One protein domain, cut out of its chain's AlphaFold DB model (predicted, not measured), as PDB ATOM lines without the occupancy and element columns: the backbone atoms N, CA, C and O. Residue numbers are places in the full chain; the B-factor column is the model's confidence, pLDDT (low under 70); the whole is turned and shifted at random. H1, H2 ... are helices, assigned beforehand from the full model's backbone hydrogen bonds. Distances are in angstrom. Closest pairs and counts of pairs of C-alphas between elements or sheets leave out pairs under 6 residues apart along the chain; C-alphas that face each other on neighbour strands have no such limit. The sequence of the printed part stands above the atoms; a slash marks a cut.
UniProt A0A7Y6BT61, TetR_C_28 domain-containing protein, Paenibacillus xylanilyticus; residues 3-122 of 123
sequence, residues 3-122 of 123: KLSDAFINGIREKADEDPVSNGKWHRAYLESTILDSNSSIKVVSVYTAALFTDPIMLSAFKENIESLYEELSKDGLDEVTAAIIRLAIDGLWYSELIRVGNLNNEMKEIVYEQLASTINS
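AT A GLANCE: This is residues 3 to 122 of the 123 residues of the protein "TetR_C_28 domain-containing protein" of Paenibacillus xylanilyticus (UniProt A0A7Y6BT61). Look for a three-helix bundle, H2, H5 and H6, with H2 in the middle of the domain and packed on its other side by H1. H4 runs beside H1, and H3 stands across from the start of H4 to the end of H5. The printed part has 120 residues with six named helices, H1 to H6 in order, and no named strand: all helix. It is compact, with a radius of gyration of the C-alphas of 14.3 A and spans of 40 by 32 by 25 A.

HOW THE PARTS SIT: Start at H1, residues 3 to 18: it touches H2, residues 25 to 35, at Ala 16 and Lys 25, closest C-alphas 5.1 A, opposite ways at a steep tilt of 47 degrees. H3, residues 42 to 54, touches H4, residues 56 to 74, only at the corner, C-alphas of Leu 52 and Leu 59 closest at 5.0 A. With residues 62 to 69 alone, H4 touches residues 5 to 9 of H1, closest C-alphas Ser 5 and Phe 62, 6.3 A, a shallow tilt of 11 degrees. H5, residues 80 to 99, touches H2, closest C-alphas Leu 31 and Ile 90, 6.2 A. H6, residues 106 to 121, touches H2 with residues 113 to 120 alone, closest C-alphas Arg 28 and Ala 117, 6.7 A. In H1 to H6 every O i to N i+4 pair is within hydrogen-bond range.

IN THESE COORDINATES: Find C-alpha 3 at (122.602, 154.451, 137.333), where H1 begins. H4 covers 26.2 A and H5 28.3 A; H6 ends at C-alpha 121, (136.552, 155.561, 165.241).

THE WHOLE: The C-alphas farthest apart, Asp 55 and Ser 122, are 40.6 A apart. The printed part has no cut and no long link. Look for pLDDT under 70 at residues 3, 36 to 44 and 46 to 47.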
ATOM      1  N   LYS A   3     121.588 153.457 136.954       66.44
ATOM      2  CA  LYS A   3     122.602 154.451 137.333       66.44
ATOM      3  C   LYS A   3     122.564 154.925 138.793       66.44
ATOM      4  O   LYS A   3     123.533 155.539 139.216       66.44
ATOM      5  N   LEU A   4     121.461 154.737 139.527       71.44
ATOM      6  CA  LEU A   4     121.304 155.356 140.851       71.44
ATOM      7  C   LEU A   4     121.996 154.552 141.960       71.44
ATOM      8  O   LEU A   4     122.708 155.149 142.761       71.44
ATOM      9  N   SER A   5     121.848 153.220 141.976       73.44
ATOM     10  CA  SER A   5     122.626 152.365 142.883       73.44
ATOM     11  C   SER A   5     124.111 152.427 142.560       73.44
ATOM     12  O   SER A   5     124.911 152.575 143.472       73.44
ATOM     13  N   ASP A   6     124.475 152.403 141.274       81.56
ATOM     14  CA  ASP A   6     125.877 152.481 140.856       81.56
ATOM     15  C   ASP A   6     126.521 153.799 141.307       81.56
ATOM     16  O   ASP A   6     127.616 153.796 141.859       81.56
ATOM     17  N   ALA A   7     125.833 154.930 141.109       81.62
ATOM     18  CA  ALA A   7     126.323 156.237 141.545       81.62
ATOM     19  C   ALA A   7     126.471 156.315 143.069       81.62
ATOM     20  O   ALA A   7     127.470 156.837 143.553       81.62
ATOM     21  N   PHE A   8     125.511 155.766 143.817       83.06
ATOM     22  CA  PHE A   8     125.580 155.717 145.274       83.06
ATOM     23  C   PHE A   8     126.768 154.879 145.764       83.06
ATOM     24  O   PHE A   8     127.569 155.358 146.564       83.06
ATOM     25  N   ILE A   9     126.927 153.658 145.241       86.19
ATOM     26  CA  ILE A   9     128.050 152.785 145.601       86.19
ATOM     27  C   ILE A   9     129.387 153.418 145.210       86.19
ATOM     28  O   ILE A   9     130.317 153.404 146.010       86.19
ATOM     29  N   ASN A  10     129.496 154.006 144.017       89.19
ATOM     30  CA  ASN A  10     130.730 154.667 143.596       89.19
ATOM     31  C   ASN A  10     131.065 155.874 144.477       89.19
ATOM     32  O   ASN A  10     132.220 156.020 144.852       89.19
ATOM     33  N   GLY A  11     130.074 156.667 144.896       89.56
ATOM     34  CA  GLY A  11     130.300 157.763 145.843       89.56
ATOM     35  C   GLY A  11     130.800 157.283 147.212       89.56
ATOM     36  O   GLY A  11     131.636 157.940 147.827       89.56
ATOM     37  N   ILE A  12     130.343 156.114 147.679       92.69
ATOM     38  CA  ILE A  12     130.890 155.484 148.891       92.69
ATOM     39  C   ILE A  12     132.336 155.038 148.659       92.69
ATOM     40  O   ILE A  12     133.185 155.295 149.506       92.69
ATOM     41  N   ARG A  13     132.627 154.389 147.523       94.06
ATOM     42  CA  ARG A  13     133.988 153.941 147.179       94.06
ATOM     43  C   ARG A  13     134.969 155.106 147.126       94.06
ATOM     44  O   ARG A  13     136.010 155.031 147.760       94.06
ATOM     45  N   GLU A  14     134.607 156.182 146.434       94.06
ATOM     46  CA  GLU A  14     135.425 157.394 146.326       94.06
ATOM     47  C   GLU A  14     135.773 157.948 147.715       94.06
ATOM     48  O   GLU A  14     136.949 158.116 148.031       94.06
ATOM     49  N   LYS A  15     134.780 158.113 148.599       94.06
ATOM     50  CA  LYS A  15     135.021 158.562 149.983       94.06
ATOM     51  C   LYS A  15     135.883 157.588 150.785       94.06
ATOM     52  O   LYS A  15     136.758 158.016 151.528       94.06
ATOM     53  N   ALA A  16     135.654 156.282 150.644       96.12
ATOM     54  CA  ALA A  16     136.435 155.262 151.341       96.12
ATOM     55  C   ALA A  16     137.893 155.195 150.847       96.12
ATOM     56  O   ALA A  16     138.777 154.775 151.596       96.12
ATOM     57  N   ASP A  17     138.160 155.561 149.594       95.88
ATOM     58  CA  ASP A  17     139.510 155.635 149.029       95.88
ATOM     59  C   ASP A  17     140.238 156.930 149.417       95.88
ATOM     60  O   ASP A  17     141.461 156.923 149.563       95.88
ATOM     61  N   GLU A  18     139.499 158.018 149.636       96.00
ATOM     62  CA  GLU A  18     140.025 159.296 150.135       96.00
ATOM     63  C   GLU A  18     140.274 159.303 151.653       96.00
ATOM     64  O   GLU A  18     141.003 160.162 152.159       96.00
ATOM     65  N   ASP A  19     139.697 158.351 152.387       95.56
ATOM     66  CA  ASP A  19     139.822 158.269 153.838       95.56
ATOM     67  C   ASP A  19     141.261 157.901 154.270       95.56
ATOM     68  O   ASP A  19     141.771 156.827 153.924       95.56
ATOM     69  N   PRO A  20     141.939 158.751 155.065       93.75
ATOM     70  CA  PRO A  20     143.316 158.505 155.485       93.75
ATOM     71  C   PRO A  20     143.451 157.377 156.522       93.75
ATOM     72  O   PRO A  20     144.564 156.904 156.770       93.75
ATOM     73  N   VAL A  21     142.357 156.951 157.159       94.25
ATOM     74  CA  VAL A  21     142.352 155.923 158.203       94.25
ATOM     75  C   VAL A  21     141.761 154.635 157.638       94.25
ATOM     76  O   VAL A  21     140.557 154.499 157.488       94.25
ATOM     77  N   SER A  22     142.605 153.636 157.377       92.12
ATOM     78  CA  SER A  22     142.149 152.383 156.746       92.12
ATOM     79  C   SER A  22     141.070 151.611 157.522       92.12
ATOM     80  O   SER A  22     140.241 150.956 156.900       92.12
ATOM     81  N   ASN A  23     141.072 151.685 158.857       94.62
ATOM     82  CA  ASN A  23     140.085 151.021 159.707       94.62
ATOM     83  C   ASN A  23     138.774 151.822 159.740       94.62
ATOM     84  O   ASN A  23     138.792 153.027 160.019       94.62
ATOM     85  N   GLY A  24     137.639 151.173 159.484       96.19
ATOM     86  CA  GLY A  24     136.317 151.803 159.514       96.19
ATOM     87  C   GLY A  24     136.008 152.738 158.335       96.19
ATOM     88  O   GLY A  24     135.013 153.467 158.390       96.19
ATOM     89  N   LYS A  25     136.854 152.773 157.295       97.12
ATOM     90  CA  LYS A  25     136.728 153.721 156.174       97.12
ATOM     91  C   LYS A  25     135.447 153.513 155.377       97.12
ATOM     92  O   LYS A  25     134.791 154.479 154.989       97.12
ATOM     93  N   TRP A  26     135.044 152.260 155.180       97.25
ATOM     94  CA  TRP A  26     133.820 151.939 154.455       97.25
ATOM     95  C   TRP A  26     132.580 152.319 155.262       97.25
ATOM     96  O   TRP A  26     131.636 152.872 154.700       97.25
ATOM     97  N   HIS A  27     132.584 152.097 156.579       96.62
ATOM     98  CA  HIS A  27     131.480 152.504 157.447       96.62
ATOM     99  C   HIS A  27     131.364 154.027 157.564       96.62
ATOM    100  O   HIS A  27     130.240 154.530 157.555       96.62
ATOM    101  N   ARG A  28     132.480 154.773 157.625       95.69
ATOM    102  CA  ARG A  28     132.448 156.248 157.586       95.69
ATOM    103  C   ARG A  28     131.893 156.757 156.262       95.69
ATOM    104  O   ARG A  28     130.923 157.513 156.263       95.69
ATOM    105  N   ALA A  29     132.419 156.264 155.142       94.88
ATOM    106  CA  ALA A  29     131.934 156.626 153.815       94.88
ATOM    107  C   ALA A  29     130.443 156.294 153.623       94.88
ATOM    108  O   ALA A  29     129.701 157.075 153.015       94.88
ATOM    109  N   TYR A  30     129.984 155.160 154.165       94.06
ATOM    110  CA  TYR A  30     128.578 154.761 154.124       94.06
ATOM    111  C   TYR A  30     127.690 155.672 154.977       94.06
ATOM    112  O   TYR A  30     126.647 156.131 154.500       94.06
ATOM    113  N   LEU A  31     128.121 155.986 156.204       92.88
ATOM    114  CA  LEU A  31     127.433 156.898 157.120       92.88
ATOM    115  C   LEU A  31     127.255 158.285 156.487       92.88
ATOM    116  O   LEU A  31     126.141 158.808 156.424       92.88
ATOM    117  N   GLU A  32     128.339 158.847 155.953       89.62
ATOM    118  CA  GLU A  32     128.343 160.157 155.303       89.62
ATOM    119  C   GLU A  32     127.468 160.185 154.050       89.62
ATOM    120  O   GLU A  32     126.656 161.093 153.878       89.62
ATOM    121  N   SER A  33     127.596 159.187 153.172       86.31
ATOM    122  CA  SER A  33     126.824 159.130 151.922       86.31
ATOM    123  C   SER A  33     125.332 158.932 152.154       86.31
ATOM    124  O   SER A  33     124.521 159.402 151.363       86.31
ATOM    125  N   THR A  34     124.956 158.267 153.243       80.00
ATOM    126  CA  THR A  34     123.550 157.978 153.532       80.00
ATOM    127  C   THR A  34     122.854 159.139 154.240       80.00
ATOM    128  O   THR A  34     121.681 159.411 153.973       80.00
ATOM    129  N   ILE A  35     123.557 159.843 155.133       73.00
ATOM    130  CA  ILE A  35     122.951 160.877 155.983       73.00
ATOM    131  C   ILE A  35     123.117 162.279 155.381       73.00
ATOM    132  O   ILE A  35     122.153 163.052 155.367       73.00
ATOM    133  N   LEU A  36     124.293 162.605 154.832       59.53
ATOM    134  CA  LEU A  36     124.597 163.954 154.333       59.53
ATOM    135  C   LEU A  36     124.116 164.193 152.890       59.53
ATOM    136  O   LEU A  36     123.865 165.339 152.523       59.53
ATOM    137  N   ASP A  37     123.911 163.136 152.092       56.69
ATOM    138  CA  ASP A  37     123.458 163.230 150.688       56.69
ATOM    139  C   ASP A  37     121.930 163.050 150.508       56.69
ATOM    140  O   ASP A  37     121.391 162.857 149.412       56.69
ATOM    141  N   SER A  38     121.179 163.171 151.608       52.66
ATOM    142  CA  SER A  38     119.707 163.097 151.646       52.66
ATOM    143  C   SER A  38     118.989 164.226 150.873       52.66
ATOM    144  O   SER A  38     117.761 164.244 150.786       52.66
ATOM    145  N   ASN A  39     119.745 165.138 150.247       48.56
ATOM    146  CA  ASN A  39     119.253 166.184 149.345       48.56
ATOM    147  C   ASN A  39     118.933 165.692 147.922       48.56
ATOM    148  O   ASN A  39     118.375 166.454 147.124       48.56
ATOM    149  N   SER A  40     119.232 164.433 147.581       53.47
ATOM    150  CA  SER A  40     118.648 163.817 146.387       53.47
ATOM    151  C   SER A  40     117.121 163.907 146.485       53.47
ATOM    152  O   SER A  40     116.523 163.546 147.497       53.47
ATOM    153  N   SER A  41     116.465 164.491 145.471       54.62
ATOM    154  CA  SER A  41     115.043 164.835 145.581       54.62
ATOM    155  C   SER A  41     114.245 163.605 146.028       54.62
ATOM    156  O   SER A  41     114.192 162.614 145.302       54.62
ATOM    157  N   ILE A  42     113.639 163.663 147.218       62.25
ATOM    158  CA  ILE A  42     112.926 162.544 147.871       62.25
ATOM    159  C   ILE A  42     111.957 161.837 146.903       62.25
ATOM    160  O   ILE A  42     111.721 160.638 147.000       62.25
ATOM    161  N   LYS A  43     111.432 162.575 145.916       57.25
ATOM    162  CA  LYS A  43     110.577 162.070 144.835       57.25
ATOM    163  C   LYS A  43     111.278 161.100 143.869       57.25
ATOM    164  O   LYS A  43     110.657 160.147 143.420       57.25
ATOM    165  N   VAL A  44     112.539 161.341 143.514       61.28
ATOM    166  CA  VAL A  44     113.334 160.426 142.674       61.28
ATOM    167  C   VAL A  44     113.684 159.167 143.459       61.28
ATOM    168  O   VAL A  44     113.549 158.071 142.919       61.28
ATOM    169  N   VAL A  45     114.035 159.310 144.741       72.94
ATOM    170  CA  VAL A  45     114.318 158.168 145.624       72.94
ATOM    171  C   VAL A  45     113.062 157.317 145.832       72.94
ATOM    172  O   VAL A  45     113.129 156.103 145.702       72.94
ATOM    173  N   SER A  46     111.886 157.915 146.051       69.31
ATOM    174  CA  SER A  46     110.646 157.151 146.259       69.31
ATOM    175  C   SER A  46     110.168 156.399 145.014       69.31
ATOM    176  O   SER A  46     109.725 155.257 145.127       69.31
ATOM    177  N   VAL A  47     110.295 156.993 143.820       67.69
ATOM    178  CA  VAL A  47     109.999 156.308 142.549       67.69
ATOM    179  C   VAL A  47     110.994 155.176 142.299       67.69
ATOM    180  O   VAL A  47     110.583 154.087 141.902       67.69
ATOM    181  N   TYR A  48     112.283 155.407 142.568       73.50
ATOM    182  CA  TYR A  48     113.317 154.377 142.471       73.50
ATOM    183  C   TYR A  48     113.022 153.204 143.414       73.50
ATOM    184  O   TYR A  48     113.019 152.056 142.978       73.50
ATOM    185  N   THR A  49     112.669 153.482 144.670       76.38
ATOM    186  CA  THR A  49     112.325 152.443 145.643       76.38
ATOM    187  C   THR A  49     111.054 151.685 145.263       76.38
ATOM    188  O   THR A  49     111.030 150.462 145.350       76.38
ATOM    189  N   ALA A  50     110.008 152.358 144.779       79.69
ATOM    190  CA  ALA A  50     108.811 151.668 144.291       79.69
ATOM    191  C   ALA A  50     109.134 150.723 143.117       79.69
ATOM    192  O   ALA A  50     108.618 149.603 143.061       79.69
ATOM    193  N   ALA A  51     110.020 151.144 142.211       78.12
ATOM    194  CA  ALA A  51     110.484 150.314 141.105       78.12
ATOM    195  C   ALA A  51     111.320 149.116 141.596       78.12
ATOM    196  O   ALA A  51     111.077 148.003 141.141       78.12
ATOM    197  N   LEU A  52     112.187 149.284 142.606       80.44
ATOM    198  CA  LEU A  52     112.908 148.166 143.241       80.44
ATOM    199  C   LEU A  52     111.973 147.067 143.766       80.44
ATOM    200  O   LEU A  52     112.301 145.888 143.675       80.44
ATOM    201  N   PHE A  53     110.812 147.432 144.313       82.06
ATOM    202  CA  PHE A  53     109.856 146.461 144.859       82.06
ATOM    203  C   PHE A  53     108.920 145.842 143.812       82.06
ATOM    204  O   PHE A  53     108.218 144.881 144.126       82.06
ATOM    205  N   THR A  54     108.882 146.373 142.588       87.31
ATOM    206  CA  THR A  54     107.930 145.951 141.544       87.31
ATOM    207  C   THR A  54     108.594 145.423 140.271       87.31
ATOM    208  O   THR A  54     107.933 144.729 139.500       87.31
ATOM    209  N   ASP A  55     109.889 145.679 140.071       88.25
ATOM    210  CA  ASP A  55     110.694 145.203 138.944       88.25
ATOM    211  C   ASP A  55     111.779 144.210 139.424       88.25
ATOM    212  O   ASP A  55     112.772 144.615 140.041       88.25
ATOM    213  N   PRO A  56     111.639 142.904 139.124       86.50
ATOM    214  CA  PRO A  56     112.606 141.882 139.526       86.50
ATOM    215  C   PRO A  56     114.020 142.081 138.965       86.50
ATOM    216  O   PRO A  56     114.990 141.700 139.619       86.50
ATOM    217  N   ILE A  57     114.157 142.659 137.767       87.25
ATOM    218  CA  ILE A  57     115.466 142.888 137.137       87.25
ATOM    219  C   ILE A  57     116.190 144.008 137.885       87.25
ATOM    220  O   ILE A  57     117.371 143.892 138.213       87.25
ATOM    221  N   MET A  58     115.459 145.073 138.209       84.12
ATOM    222  CA  MET A  58     115.988 146.188 138.985       84.12
ATOM    223  C   MET A  58     116.365 145.761 140.409       84.12
ATOM    224  O   MET A  58     117.417 146.156 140.909       84.12
ATOM    225  N   LEU A  59     115.551 144.902 141.034       85.81
ATOM    226  CA  LEU A  59     115.868 144.300 142.328       85.81
ATOM    227  C   LEU A  59     117.157 143.469 142.277       85.81
ATOM    228  O   LEU A  59     117.957 143.553 143.204       85.81
ATOM    229  N   SER A  60     117.366 142.682 141.216       87.00
ATOM    230  CA  SER A  60     118.591 141.882 141.047       87.00
ATOM    231  C   SER A  60     119.834 142.769 140.986       87.00
ATOM    232  O   SER A  60     120.754 142.584 141.774       87.00
ATOM    233  N   ALA A  61     119.824 143.792 140.128       85.12
ATOM    234  CA  ALA A  61     120.957 144.711 139.989       85.12
ATOM    235  C   ALA A  61     121.235 145.514 141.274       85.12
ATOM    236  O   ALA A  61     122.380 145.825 141.597       85.12
ATOM    237  N   PHE A  62     120.191 145.857 142.030       84.88
ATOM    238  CA  PHE A  62     120.355 146.492 143.334       84.88
ATOM    239  C   PHE A  62     120.988 145.546 144.357       84.88
ATOM    240  O   PHE A  62     121.896 145.961 145.072       84.88
ATOM    241  N   LYS A  63     120.546 144.283 144.410       86.31
ATOM    242  CA  LYS A  63     121.127 143.273 145.303       86.31
ATOM    243  C   LYS A  63     122.612 143.077 145.035       86.31
ATOM    244  O   LYS A  63     123.379 143.184 145.976       86.31
ATOM    245  N   GLU A  64     123.006 142.903 143.777       89.12
ATOM    246  CA  GLU A  64     124.418 142.734 143.392       89.12
ATOM    247  C   GLU A  64     125.287 143.910 143.874       89.12
ATOM    248  O   GLU A  64     126.360 143.719 144.448       89.12
ATOM    249  N   ASN A  65     124.792 145.139 143.713       86.31
ATOM    250  CA  ASN A  65     125.484 146.345 144.168       86.31
ATOM    251  C   ASN A  65     125.607 146.431 145.697       86.31
ATOM    252  O   ASN A  65     126.670 146.777 146.217       86.31
ATOM    253  N   ILE A  66     124.528 146.126 146.421       87.31
ATOM    254  CA  ILE A  66     124.517 146.161 147.888       87.31
ATOM    255  C   ILE A  66     125.352 145.022 148.479       87.31
ATOM    256  O   ILE A  66     126.078 145.248 149.442       87.31
ATOM    257  N   GLU A  67     125.303 143.826 147.895       90.81
ATOM    258  CA  GLU A  67     126.133 142.687 148.298       90.81
ATOM    259  C   GLU A  67     127.618 143.027 148.157       90.81
ATOM    260  O   GLU A  67     128.375 142.833 149.107       90.81
ATOM    261  N   SER A  68     128.019 143.658 147.046       91.06
ATOM    262  CA  SER A  68     129.395 144.136 146.872       91.06
ATOM    263  C   SER A  68     129.812 145.146 147.948       91.06
ATOM    264  O   SER A  68     130.926 145.061 148.457       91.06
ATOM    265  N   LEU A  69     128.937 146.080 148.335       91.25
ATOM    266  CA  LEU A  69     129.234 147.005 149.434       91.25
ATOM    267  C   LEU A  69     129.345 146.277 150.780       91.25
ATOM    268  O   LEU A  69     130.215 146.592 151.587       91.25
ATOM    269  N   TYR A  70     128.466 145.312 151.042       91.62
ATOM    270  CA  TYR A  70     128.463 144.571 152.302       91.62
ATOM    271  C   TYR A  70     129.709 143.694 152.449       91.62
ATOM    272  O   TYR A  70     130.217 143.543 153.561       91.62
ATOM    273  N   GLU A  71     130.254 143.179 151.345       94.00
ATOM    274  CA  GLU A  71     131.555 142.510 151.345       94.00
ATOM    275  C   GLU A  71     132.689 143.446 151.781       94.00
ATOM    276  O   GLU A  71     133.544 143.029 152.563       94.00
ATOM    277  N   GLU A  72     132.691 144.699 151.328       95.56
ATOM    278  CA  GLU A  72     133.682 145.695 151.755       95.56
ATOM    279  C   GLU A  72     133.506 146.070 153.233       95.56
ATOM    280  O   GLU A  72     134.467 146.023 154.002       95.56
ATOM    281  N   LEU A  73     132.267 146.323 153.673       94.75
ATOM    282  CA  LEU A  73     131.952 146.600 155.082       94.75
ATOM    283  C   LEU A  73     132.385 145.445 156.002       94.75
ATOM    284  O   LEU A  73     132.897 145.683 157.092       94.75
ATOM    285  N   SER A  74     132.246 144.191 155.562       93.31
ATOM    286  CA  SER A  74     132.662 143.023 156.357       93.31
ATOM    287  C   SER A  74     134.176 142.935 156.582       93.31
ATOM    288  O   SER A  74     134.626 142.270 157.515       93.31
ATOM    289  N   LYS A  75     134.970 143.612 155.742       94.12
ATOM    290  CA  LYS A  75     136.441 143.625 155.783       94.12
ATOM    291  C   LYS A  75     137.000 144.933 156.346       94.12
ATOM    292  O   LYS A  75     138.210 145.130 156.336       94.12
ATOM    293  N   ASP A  76     136.144 145.805 156.869       95.56
ATOM    294  CA  ASP A  76     136.487 147.175 157.264       95.56
ATOM    295  C   ASP A  76     137.187 147.283 158.636       95.56
ATOM    296  O   ASP A  76     137.263 148.359 159.217       95.56
ATOM    297  N   GLY A  77     137.662 146.158 159.186       94.06
ATOM    298  CA  GLY A  77     138.451 146.087 160.425       94.06
ATOM    299  C   GLY A  77     137.682 146.331 161.734       94.06
ATOM    300  O   GLY A  77     138.265 146.260 162.818       94.06
ATOM    301  N   LEU A  78     136.367 146.550 161.659       94.75
ATOM    302  CA  LEU A  78     135.489 146.650 162.823       94.75
ATOM    303  C   LEU A  78     135.123 145.269 163.392       94.75
ATOM    304  O   LEU A  78     135.159 144.249 162.708       94.75
ATOM    305  N   ASP A  79     134.717 145.255 164.663       94.69
ATOM    306  CA  ASP A  79     134.039 144.099 165.260       94.69
ATOM    307  C   ASP A  79     132.746 143.813 164.482       94.69
ATOM    308  O   ASP A  79     131.952 144.727 164.262       94.69
ATOM    309  N   GLU A  80     132.533 142.558 164.090       93.69
ATOM    310  CA  GLU A  80     131.393 142.106 163.289       93.69
ATOM    311  C   GLU A  80     130.042 142.535 163.883       93.69
ATOM    312  O   GLU A  80     129.159 143.002 163.158       93.69
ATOM    313  N   VAL A  81     129.882 142.449 165.210       95.25
ATOM    314  CA  VAL A  81     128.627 142.840 165.874       95.25
ATOM    315  C   VAL A  81     128.441 144.355 165.812       95.25
ATOM    316  O   VAL A  81     127.351 144.842 165.510       95.25
ATOM    317  N   THR A  82     129.511 145.110 166.061       94.69
ATOM    318  CA  THR A  82     129.495 146.575 165.976       94.69
ATOM    319  C   THR A  82     129.212 147.045 164.549       94.69
ATOM    320  O   THR A  82     128.342 147.893 164.358       94.69
ATOM    321  N   ALA A  83     129.871 146.455 163.552       95.31
ATOM    322  CA  ALA A  83     129.654 146.727 162.134       95.31
ATOM    323  C   ALA A  83     128.193 146.476 161.729       95.31
ATOM    324  O   ALA A  83     127.551 147.330 161.112       95.31
ATOM    325  N   ALA A  84     127.620 145.344 162.153       95.19
ATOM    326  CA  ALA A  84     126.223 145.019 161.881       95.19
ATOM    327  C   ALA A  84     125.250 146.033 162.506       95.19
ATOM    328  O   ALA A  84     124.299 146.447 161.842       95.19
ATOM    329  N   ILE A  85     125.491 146.464 163.751       96.19
ATOM    330  CA  ILE A  85     124.671 147.487 164.423       96.19
ATOM    331  C   ILE A  85     124.751 148.821 163.677       96.19
ATOM    332  O   ILE A  85     123.714 149.434 163.426       96.19
ATOM    333  N   ILE A  86     125.955 149.254 163.292       95.50
ATOM    334  CA  ILE A  86     126.161 150.513 162.565       95.50
ATOM    335  C   ILE A  86     125.430 150.474 161.223       95.50
ATOM    336  O   ILE A  86     124.657 151.383 160.930       95.50
ATOM    337  N   ARG A  87     125.596 149.398 160.440       94.69
ATOM    338  CA  ARG A  87     124.895 149.217 159.160       94.69
ATOM    339  C   ARG A  87     123.378 149.296 159.331       94.69
ATOM    340  O   ARG A  87     122.727 150.058 158.627       94.69
ATOM    341  N   LEU A  88     122.819 148.559 160.294       94.81
ATOM    342  CA  LEU A  88     121.375 148.560 160.558       94.81
ATOM    343  C   LEU A  88     120.861 149.935 161.007       94.81
ATOM    344  O   LEU A  88     119.752 150.322 160.635       94.81
ATOM    345  N   ALA A  89     121.645 150.677 161.790       94.62
ATOM    346  CA  ALA A  89     121.296 152.030 162.207       94.62
ATOM    347  C   ALA A  89     121.294 153.008 161.019       94.62
ATOM    348  O   ALA A  89     120.339 153.769 160.866       94.62
ATOM    349  N   ILE A  90     122.314 152.946 160.156       92.19
ATOM    350  CA  ILE A  90     122.402 153.747 158.924       92.19
ATOM    351  C   ILE A  90     121.210 153.445 158.005       92.19
ATOM    352  O   ILE A  90     120.511 154.369 157.581       92.19
ATOM    353  N   ASP A  91     120.925 152.160 157.772       89.25
ATOM    354  CA  ASP A  91     119.782 151.711 156.972       89.25
ATOM    355  C   ASP A  91     118.467 152.257 157.559       89.25
ATOM    356  O   ASP A  91     117.644 152.829 156.843       89.25
ATOM    357  N   GLY A  92     118.267 152.125 158.875       89.56
ATOM    358  CA  GLY A  92     117.065 152.591 159.572       89.56
ATOM    359  C   GLY A  92     116.846 154.101 159.469       89.56
ATOM    360  O   GLY A  92     115.717 154.542 159.235       89.56
ATOM    361  N   LEU A  93     117.917 154.894 159.582       87.75
ATOM    362  CA  LEU A  93     117.860 156.345 159.387       87.75
ATOM    363  C   LEU A  93     117.410 156.684 157.965       87.75
ATOM    364  O   LEU A  93     116.467 157.460 157.797       87.75
ATOM    365  N   TRP A  94     118.000 156.043 156.956       85.19
ATOM    366  CA  TRP A  94     117.616 156.231 155.556       85.19
ATOM    367  C   TRP A  94     116.156 155.852 155.287       85.19
ATOM    368  O   TRP A  94     115.408 156.632 154.689       85.19
ATOM    369  N   TYR A  95     115.718 154.689 155.782       84.69
ATOM    370  CA  TYR A  95     114.331 154.246 155.641       84.69
ATOM    371  C   TYR A  95     113.358 155.235 156.279       84.69
ATOM    372  O   TYR A  95     112.354 155.571 155.649       84.69
ATOM    373  N   SER A  96     113.656 155.731 157.486       86.50
ATOM    374  CA  SER A  96     112.784 156.676 158.192       86.50
ATOM    375  C   SER A  96     112.558 157.968 157.394       86.50
ATOM    376  O   SER A  96     111.429 158.456 157.294       86.50
ATOM    377  N   GLU A  97     113.599 158.476 156.725       81.81
ATOM    378  CA  GLU A  97     113.516 159.646 155.847       81.81
ATOM    379  C   GLU A  97     112.710 159.369 154.580       81.81
ATOM    380  O   GLU A  97     111.875 160.186 154.178       81.81
ATOM    381  N   LEU A  98     112.907 158.192 153.986       79.25
ATOM    382  CA  LEU A  98     112.237 157.795 152.757       79.25
ATOM    383  C   LEU A  98     110.719 157.645 152.931       79.25
ATOM    384  O   LEU A  98     109.950 158.176 152.124       79.25
ATOM    385  N   ILE A  99     110.282 156.918 153.964       80.75
ATOM    386  CA  ILE A  99     108.856 156.616 154.184       80.75
ATOM    387  C   ILE A  99     108.148 157.653 155.063       80.75
ATOM    388  O   ILE A  99     106.927 157.592 155.201       80.75
ATOM    389  N   ARG A 100     108.894 158.611 155.633       81.88
ATOM    390  CA  ARG A 100     108.398 159.654 156.549       81.88
ATOM    391  C   ARG A 100     107.704 159.093 157.796       81.88
ATOM    392  O   ARG A 100     106.690 159.627 158.250       81.88
ATOM    393  N   VAL A 101     108.250 158.005 158.337       86.31
ATOM    394  CA  VAL A 101     107.808 157.386 159.593       86.31
ATOM    395  C   VAL A 101     109.026 157.145 160.475       86.31
ATOM    396  O   VAL A 101     110.022 156.594 160.019       86.31
ATOM    397  N   GLY A 102     108.934 157.528 161.752       86.94
ATOM    398  CA  GLY A 102     110.033 157.358 162.710       86.94
ATOM    399  C   GLY A 102     111.188 158.347 162.525       86.94
ATOM    400  O   GLY A 102     112.243 158.151 163.118       86.94
ATOM    401  N   ASN A 103     110.998 159.399 161.722       87.38
ATOM    402  CA  ASN A 103     111.994 160.442 161.493       87.38
ATOM    403  C   ASN A 103     112.412 161.076 162.815       87.38
ATOM    404  O   ASN A 103     111.581 161.531 163.605       87.38
ATOM    405  N   LEU A 104     113.718 161.163 163.008       89.38
ATOM    406  CA  LEU A 104     114.298 161.913 164.104       89.38
ATOM    407  C   LEU A 104     114.265 163.410 163.761       89.38
ATOM    408  O   LEU A 104     114.347 163.801 162.592       89.38
ATOM    409  N   ASN A 105     114.139 164.266 164.774       89.94
ATOM    410  CA  ASN A 105     114.377 165.694 164.568       89.94
ATOM    411  C   ASN A 105     115.872 165.935 164.267       89.94
ATOM    412  O   ASN A 105     116.703 165.054 164.485       89.94
ATOM    413  N   ASN A 106     116.217 167.112 163.742       87.44
ATOM    414  CA  ASN A 106     117.587 167.387 163.291       87.44
ATOM    415  C   ASN A 106     118.628 167.243 164.413       87.44
ATOM    416  O   ASN A 106     119.685 166.677 164.175       87.44
ATOM    417  N   GLU A 107     118.292 167.677 165.629       93.12
ATOM    418  CA  GLU A 107     119.164 167.556 166.805       93.12
ATOM    419  C   GLU A 107     119.468 166.086 167.133       93.12
ATOM    420  O   GLU A 107     120.621 165.693 167.271       93.12
ATOM    421  N   MET A 108     118.445 165.232 167.177       93.81
ATOM    422  CA  MET A 108     118.631 163.807 167.446       93.81
ATOM    423  C   MET A 108     119.351 163.092 166.292       93.81
ATOM    424  O   MET A 108     120.119 162.168 166.542       93.81
ATOM    425  N   LYS A 109     119.147 163.512 165.034       89.00
ATOM    426  CA  LYS A 109     119.919 162.988 163.890       89.00
ATOM    427  C   LYS A 109     121.407 163.281 164.035       89.00
ATOM    428  O   LYS A 109     122.209 162.389 163.787       89.00
ATOM    429  N   GLU A 110     121.753 164.501 164.435       90.38
ATOM    430  CA  GLU A 110     123.137 164.924 164.651       90.38
ATOM    431  C   GLU A 110     123.784 164.118 165.785       90.38
ATOM    432  O   GLU A 110     124.832 163.514 165.577       90.38
ATOM    433  N   ILE A 111     123.093 163.958 166.919       95.00
ATOM    434  CA  ILE A 111     123.569 163.131 168.043       95.00
ATOM    435  C   ILE A 111     123.793 161.673 167.617       95.00
ATOM    436  O   ILE A 111     124.815 161.070 167.948       95.00
ATOM    437  N   VAL A 112     122.848 161.079 166.879       94.00
ATOM    438  CA  VAL A 112     122.991 159.696 166.396       94.00
ATOM    439  C   VAL A 112     124.140 159.585 165.394       94.00
ATOM    440  O   VAL A 112     124.913 158.631 165.473       94.00
ATOM    441  N   TYR A 113     124.285 160.551 164.483       92.44
ATOM    442  CA  TYR A 113     125.400 160.605 163.540       92.44
ATOM    443  C   TYR A 113     126.746 160.636 164.273       92.44
ATOM    444  O   TYR A 113     127.611 159.800 164.006       92.44
ATOM    445  N   GLU A 114     126.908 161.546 165.235       94.12
ATOM    446  CA  GLU A 114     128.128 161.675 166.034       94.12
ATOM    447  C   GLU A 114     128.429 160.400 166.823       94.12
ATOM    448  O   GLU A 114     129.576 159.946 166.858       94.12
ATOM    449  N   GLN A 115     127.403 159.770 167.404       96.12
ATOM    450  CA  GLN A 115     127.562 158.513 168.131       96.12
ATOM    451  C   GLN A 115     128.025 157.378 167.207       96.12
ATOM    452  O   GLN A 115     128.914 156.607 167.584       96.12
ATOM    453  N   LEU A 116     127.459 157.264 166.002       95.69
ATOM    454  CA  LEU A 116     127.879 156.267 165.013       95.69
ATOM    455  C   LEU A 116     129.316 156.531 164.551       95.69
ATOM    456  O   LEU A 116     130.135 155.615 164.595       95.69
ATOM    457  N   ALA A 117     129.655 157.777 164.209       94.38
ATOM    458  CA  ALA A 117     131.008 158.171 163.819       94.38
ATOM    459  C   ALA A 117     132.035 157.881 164.929       94.38
ATOM    460  O   ALA A 117     133.084 157.289 164.677       94.38
ATOM    461  N   SER A 118     131.712 158.225 166.178       95.31
ATOM    462  CA  SER A 118     132.543 157.917 167.347       95.31
ATOM    463  C   SER A 118     132.747 156.410 167.516       95.31
ATOM    464  O   SER A 118     133.872 155.961 167.735       95.31
ATOM    465  N   THR A 119     131.684 155.620 167.352       95.00
ATOM    466  CA  THR A 119     131.747 154.156 167.462       95.00
ATOM    467  C   THR A 119     132.641 153.548 166.380       95.00
ATOM    468  O   THR A 119     133.437 152.664 166.690       95.00
ATOM    469  N   ILE A 120     132.569 154.053 165.142       95.19
ATOM    470  CA  ILE A 120     133.446 153.621 164.042       95.19
ATOM    471  C   ILE A 120     134.917 153.933 164.356       95.19
ATOM    472  O   ILE A 120     135.794 153.122 164.079       95.19
ATOM    473  N   ASN A 121     135.192 155.084 164.972       89.69
ATOM    474  CA  ASN A 121     136.552 155.561 165.241       89.69
ATOM    475  C   ASN A 121     137.176 155.022 166.539       89.69
ATOM    476  O   ASN A 121     138.345 155.285 166.806       89.69
ATOM    477  N   SER A 122     136.424 154.305 167.374       77.94
ATOM    478  CA  SER A 122     136.862 153.931 168.730       77.94
ATOM    479  C   SER A 122     137.817 152.722 168.796       77.94
ATOM    480  O   SER A 122     137.932 152.114 169.864       77.94
TER     481      SER A 122